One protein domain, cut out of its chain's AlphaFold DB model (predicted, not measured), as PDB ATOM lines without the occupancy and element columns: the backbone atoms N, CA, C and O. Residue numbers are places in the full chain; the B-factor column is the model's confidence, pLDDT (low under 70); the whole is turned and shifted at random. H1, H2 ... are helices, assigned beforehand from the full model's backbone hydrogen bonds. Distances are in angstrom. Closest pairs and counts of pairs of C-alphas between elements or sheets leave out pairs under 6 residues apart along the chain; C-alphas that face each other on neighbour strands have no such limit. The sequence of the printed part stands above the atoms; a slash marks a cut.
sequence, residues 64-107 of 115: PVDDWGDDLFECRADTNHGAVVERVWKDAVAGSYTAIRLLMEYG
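What this domain is: This is residues 64 to 107 of the 115 residues of the protein "DUF5681 domain-containing protein" of marine metagenome (UniProt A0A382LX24). Two helices meet near their ends as an L, the longer H1 making one limb and the shorter H2 the other. Ahead of H1, residues 64 to 79 form a loop with no named element, which swings out and folds back before the first helix begins. The printed part has 44 residues with two named helices, H1 then H2 along the chain, and no named strand; its class is all helix, with 23 residues in named elements. The whole is only just loose, close to compact, with a radius of gyration of the C-alphas of 11.2 A, and its elongated outline spans 30 by 18 by 12 A.

How they stand to each other: Read from Pro 64 through the unnamed stretch to residue 80, where H1, residues 80 to 93, begins. A tight link of 3 residues then takes you to H2, residues 97 to 105. The two helices touch, H1 with residues 88 to 92 alone. Look at Ala 92 and Ala 99 for their closest C-alphas, 4.9 A apart. The helices' lines are only just about perpendicular, at 71 degrees, and their centres are 11.8 A apart. In H1 and H2 every O i to N i+4 pair is within hydrogen-bond range.

Where its parts are: Start at C-alpha 64, at (59.115, 24.360, 4.959). Find C-alpha 80 at (57.677, 24.251, 0.382); from there H1 runs 20.0 A to C-alpha 93 at (39.286, 16.961, 3.353). H2 runs 11.9 A from C-alpha 97 to C-alpha 105 at (39.577, 21.157, -12.195).

The domain as a whole: The C-alphas farthest apart are those of Gly 69 and Gly 107, at 32.5 A. The printed part has no cut. Its mean pLDDT is 83.3; in the B-factor column you will find residues 66 to 75 under 70, the low-confidence part of this model.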
ATOM      1  N   PRO A  64      60.143  23.540   4.340       83.31
ATOM      2  CA  PRO A  64      59.115  24.360   4.959       83.31
ATOM      3  C   PRO A  64      59.611  24.976   6.258       83.31
ATOM      4  O   PRO A  64      60.345  24.338   7.015       83.31
ATOM      5  N   VAL A  65      59.210  26.219   6.495       74.31
ATOM      6  CA  VAL A  65      59.391  26.874   7.788       74.31
ATOM      7  C   VAL A  65      58.153  26.547   8.622       74.31
ATOM      8  O   VAL A  65      57.034  26.637   8.136       74.31
ATOM      9  N   ASP A  66      58.348  26.113   9.854       64.38
ATOM     10  CA  ASP A  66      57.300  25.760  10.819       64.38
ATOM     11  C   ASP A  66      56.701  26.990  11.529       64.38
ATOM     12  O   ASP A  66      55.587  26.947  12.041       64.38
ATOM     13  N   ASP A  67      57.406  28.117  11.492       59.72
ATOM     14  CA  ASP A  67      57.195  29.262  12.383       59.72
ATOM     15  C   ASP A  67      56.193  30.327  11.876       59.72
ATOM     16  O   ASP A  67      56.257  31.501  12.242       59.72
ATOM     17  N   TRP A  68      55.238  29.958  11.012       61.41
ATOM     18  CA  TRP A  68      54.210  30.895  10.515       61.41
ATOM     19  C   TRP A  68      53.082  31.197  11.520       61.41
ATOM     20  O   TRP A  68      52.081  31.814  11.153       61.41
ATOM     21  N   GLY A  69      53.259  30.827  12.791       54.25
ATOM     22  CA  GLY A  69      52.385  31.233  13.895       54.25
ATOM     23  C   GLY A  69      51.092  30.430  14.032       54.25
ATOM     24  O   GLY A  69      50.221  30.830  14.797       54.25
ATOM     25  N   ASP A  70      50.976  29.307  13.325       54.12
ATOM     26  CA  ASP A  70      49.855  28.381  13.439       54.12
ATOM     27  C   ASP A  70      50.400  26.978  13.750       54.12
ATOM     28  O   ASP A  70      50.983  26.329  12.881       54.12
ATOM     29  N   ASP A  71      50.111  26.460  14.950       51.59
ATOM     30  CA  ASP A  71      50.314  25.050  15.356       51.59
ATOM     31  C   ASP A  71      49.527  24.048  14.468       51.59
ATOM     32  O   ASP A  71      49.487  22.841  14.709       51.59
ATOM     33  N   LEU A  72      48.862  24.524  13.408       46.47
ATOM     34  CA  LEU A  72      48.061  23.744  12.469       46.47
ATOM     35  C   LEU A  72      48.888  22.887  11.502       46.47
ATOM     36  O   LEU A  72      48.295  22.211  10.652       46.47
ATOM     37  N   PHE A  73      50.214  22.880  11.600       52.12
ATOM     38  CA  PHE A  73      51.079  22.186  10.658       52.12
ATOM     39  C   PHE A  73      52.156  21.352  11.349       52.12
ATOM     40  O   PHE A  73      53.317  21.731  11.428       52.12
ATOM     41  N   GLU A  74      51.818  20.100  11.639       62.00
ATOM     42  CA  GLU A  74      52.763  19.021  11.344       62.00
ATOM     43  C   GLU A  74      52.881  18.883   9.812       62.00
ATOM     44  O   GLU A  74      52.451  17.881   9.250       62.00
ATOM     45  N   CYS A  75      53.363  19.911   9.100       62.94
ATOM     46  CA  CYS A  75      53.624  19.774   7.669       62.94
ATOM     47  C   CYS A  75      54.820  18.838   7.528       62.94
ATOM     48  O   CYS A  75      55.930  19.185   7.934       62.94
ATOM     49  N   ARG A  76      54.594  17.631   7.010       72.31
ATOM     50  CA  ARG A  76      55.644  16.601   6.916       72.31
ATOM     51  C   ARG A  76      56.418  16.680   5.608       72.31
ATOM     52  O   ARG A  76      57.332  15.891   5.388       72.31
ATOM     53  N   ALA A  77      56.039  17.600   4.731       81.75
ATOM     54  CA  ALA A  77      56.687  17.791   3.452       81.75
ATOM     55  C   ALA A  77      58.163  18.206   3.583       81.75
ATOM     56  O   ALA A  77      58.524  19.112   4.329       81.75
ATOM     57  N   ASP A  78      59.010  17.613   2.744       87.38
ATOM     58  CA  ASP A  78      60.436  17.948   2.673       87.38
ATOM     59  C   ASP A  78      60.715  19.300   1.997       87.38
ATOM     60  O   ASP A  78      61.821  19.832   2.099       87.38
ATOM     61  N   THR A  79      59.731  19.852   1.275       91.81
ATOM     62  CA  THR A  79      59.862  21.104   0.514       91.81
ATOM     63  C   THR A  79      58.618  21.978   0.623       91.81
ATOM     64  O   THR A  79      57.506  21.473   0.792       91.81
ATOM     65  N   ASN A  80      58.781  23.290   0.445       89.31
ATOM     66  CA  ASN A  80      57.677  24.251   0.382       89.31
ATOM     67  C   ASN A  80      56.631  23.895  -0.695       89.31
ATOM     68  O   ASN A  80      55.435  24.054  -0.465       89.31
ATOM     69  N   HIS A  81      57.043  23.364  -1.854       90.69
ATOM     70  CA  HIS A  81      56.107  22.849  -2.863       90.69
ATOM     71  C   HIS A  81      55.239  21.713  -2.309       90.69
ATOM     72  O   HIS A  81      54.020  21.728  -2.482       90.69
ATOM     73  N   GLY A  82      55.864  20.747  -1.633       90.25
ATOM     74  CA  GLY A  82      55.151  19.643  -0.995       90.25
ATOM     75  C   GLY A  82      54.192  20.135   0.086       90.25
ATOM     76  O   GLY A  82      53.055  19.676   0.136       90.25
ATOM     77  N   ALA A  83      54.603  21.131   0.874       88.75
ATOM     78  CA  ALA A  83      53.773  21.711   1.926       88.75
ATOM     79  C   ALA A  83      52.492  22.355   1.377       88.75
ATOM     80  O   ALA A  83      51.416  22.186   1.950       88.75
ATOM     81  N   VAL A  84      52.574  23.048   0.235       90.25
ATOM     82  CA  VAL A  84      51.386  23.596  -0.442       90.25
ATOM     83  C   VAL A  84      50.447  22.475  -0.889       90.25
ATOM     84  O   VAL A  84      49.241  22.575  -0.679       90.25
ATOM     85  N   VAL A  85      50.982  21.398  -1.473       92.19
ATOM     86  CA  VAL A  85      50.173  20.246  -1.906       92.19
ATOM     87  C   VAL A  85      49.493  19.576  -0.709       92.19
ATOM     88  O   VAL A  85      48.287  19.336  -0.747       92.19
ATOM     89  N   GLU A  86      50.237  19.323   0.368       90.00
ATOM     90  CA  GLU A  86      49.718  18.744   1.611       90.00
ATOM     91  C   GLU A  86      48.610  19.618   2.212       90.00
ATOM     92  O   GLU A  86      47.551  19.110   2.590       90.00
ATOM     93  N   ARG A  87      48.794  20.945   2.217       88.56
ATOM     94  CA  ARG A  87      47.769  21.875   2.693       88.56
ATOM     95  C   ARG A  87      46.508  21.843   1.842       88.56
ATOM     96  O   ARG A  87      45.418  21.787   2.401       88.56
ATOM     97  N   VAL A  88      46.638  21.849   0.516       93.31
ATOM     98  CA  VAL A  88      45.480  21.759  -0.389       93.31
ATOM     99  C   VAL A  88      44.675  20.491  -0.102       93.31
ATOM    100  O   VAL A  88      43.452  20.562  -0.001       93.31
ATOM    101  N   TRP A  89      45.341  19.352   0.102       93.88
ATOM    102  CA  TRP A  89      44.674  18.107   0.488       93.88
ATOM    103  C   TRP A  89      43.976  18.207   1.843       93.88
ATOM    104  O   TRP A  89      42.800  17.860   1.952       93.88
ATOM    105  N   LYS A  90      44.673  18.714   2.866       90.50
ATOM    106  CA  LYS A  90      44.112  18.896   4.210       90.50
ATOM    107  C   LYS A  90      42.867  19.782   4.186       90.50
ATOM    108  O   LYS A  90      41.846  19.422   4.769       90.50
ATOM    109  N   ASP A  91      42.935  20.910   3.488       91.81
ATOM    110  CA  ASP A  91      41.820  21.847   3.370       91.81
ATOM    111  C   ASP A  91      40.655  21.236   2.580       91.81
ATOM    112  O   ASP A  91      39.498  21.435   2.950       91.81
ATOM    113  N   ALA A  92      40.929  20.463   1.522       94.44
ATOM    114  CA  ALA A  92      39.890  19.771   0.764       94.44
ATOM    115  C   ALA A  92      39.145  18.738   1.625       94.44
ATOM    116  O   ALA A  92      37.915  18.737   1.642       94.44
ATOM    117  N   VAL A  93      39.872  17.921   2.397       92.19
ATOM    118  CA  VAL A  93      39.286  16.961   3.353       92.19
ATOM    119  C   VAL A  93      38.468  17.676   4.433       92.19
ATOM    120  O   VAL A  93      37.418  17.185   4.836       92.19
ATOM    121  N   ALA A  94      38.903  18.864   4.863       92.75
ATOM    122  CA  ALA A  94      38.163  19.705   5.802       92.75
ATOM    123  C   ALA A  94      36.922  20.396   5.190       92.75
ATOM    124  O   ALA A  94      36.209  21.103   5.902       92.75
ATOM    125  N   GLY A  95      36.643  20.208   3.894       92.88
ATOM    126  CA  GLY A  95      35.458  20.747   3.216       92.88
ATOM    127  C   GLY A  95      35.667  22.092   2.511       92.88
ATOM    128  O   GLY A  95      34.690  22.750   2.148       92.88
ATOM    129  N   SER A  96      36.912  22.532   2.300       96.06
ATOM    130  CA  SER A  96      37.198  23.773   1.575       96.06
ATOM    131  C   SER A  96      36.784  23.669   0.107       96.06
ATOM    132  O   SER A  96      37.429  22.989  -0.695       96.06
ATOM    133  N   TYR A  97      35.731  24.401  -0.272       95.88
ATOM    134  CA  TYR A  97      35.219  24.420  -1.646       95.88
ATOM    135  C   TYR A  97      36.289  24.817  -2.670       95.88
ATOM    136  O   TYR A  97      36.351  24.233  -3.748       95.88
ATOM    137  N   THR A  98      37.152  25.788  -2.352       97.25
ATOM    138  CA  THR A  98      38.215  26.231  -3.266       97.25
ATOM    139  C   THR A  98      39.253  25.142  -3.502       97.25
ATOM    140  O   THR A  98      39.651  24.941  -4.647       97.25
ATOM    141  N   ALA A  99      39.656  24.412  -2.460       96.75
ATOM    142  CA  ALA A  99      40.597  23.303  -2.589       96.75
ATOM    143  C   ALA A  99      39.973  22.115  -3.341       96.75
ATOM    144  O   ALA A  99      40.582  21.598  -4.274       96.75
ATOM    145  N   ILE A 100      38.732  21.739  -3.009       95.62
ATOM    146  CA  ILE A 100      37.987  20.677  -3.710       95.62
ATOM    147  C   ILE A 100      37.850  21.017  -5.197       95.62
ATOM    148  O   ILE A 100      38.180  20.203  -6.056       95.62
ATOM    149  N   ARG A 101      37.421  22.243  -5.510       95.88
ATOM    150  CA  ARG A 101      37.276  22.714  -6.888       95.88
ATOM    151  C   ARG A 101      38.605  22.690  -7.641       95.88
ATOM    152  O   ARG A 101      38.622  22.235  -8.778       95.88
ATOM    153  N   LEU A 102      39.698  23.136  -7.019       96.69
ATOM    154  CA  LEU A 102      41.036  23.084  -7.613       96.69
ATOM    155  C   LEU A 102      41.412  21.644  -7.992       96.69
ATOM    156  O   LEU A 102      41.836  21.392  -9.116       96.69
ATOM    157  N   LEU A 103      41.225  20.695  -7.071       95.75
ATOM    158  CA  LEU A 103      41.549  19.286  -7.296       95.75
ATOM    159  C   LEU A 103      40.682  18.661  -8.401       95.75
ATOM    160  O   LEU A 103      41.209  17.923  -9.231       95.75
ATOM    161  N   MET A 104      39.388  18.991  -8.459       94.25
ATOM    162  CA  MET A 104      38.494  18.554  -9.539       94.25
ATOM    163  C   MET A 104      38.876  19.162 -10.896       94.25
ATOM    164  O   MET A 104      38.909  18.452 -11.896       94.25
ATOM    165  N   GLU A 105      39.191  20.463 -10.953       95.06
ATOM    166  CA  GLU A 105      39.577  21.157 -12.195       95.06
ATOM    167  C   GLU A 105      40.841  20.558 -12.829       95.06
ATOM    168  O   GLU A 105      40.963  20.530 -14.054       95.06
ATOM    169  N   TYR A 106      41.761  20.042 -12.009       94.44
ATOM    170  CA  TYR A 106      42.959  19.341 -12.474       94.44
ATOM    171  C   TYR A 106      42.780  17.822 -12.639       94.44
ATOM    172  O   TYR A 106      43.745  17.149 -13.000       94.44
ATOM    173  N   GLY A 107      41.585  17.274 -12.394       92.00
ATOM    174  CA  GLY A 107      41.304  15.839 -12.526       92.00
ATOM    175  C   GLY A 107      42.037  14.964 -11.504       92.00
ATOM    176  O   GLY A 107      42.339  13.809 -11.786       92.00
TER     177      GLY A 107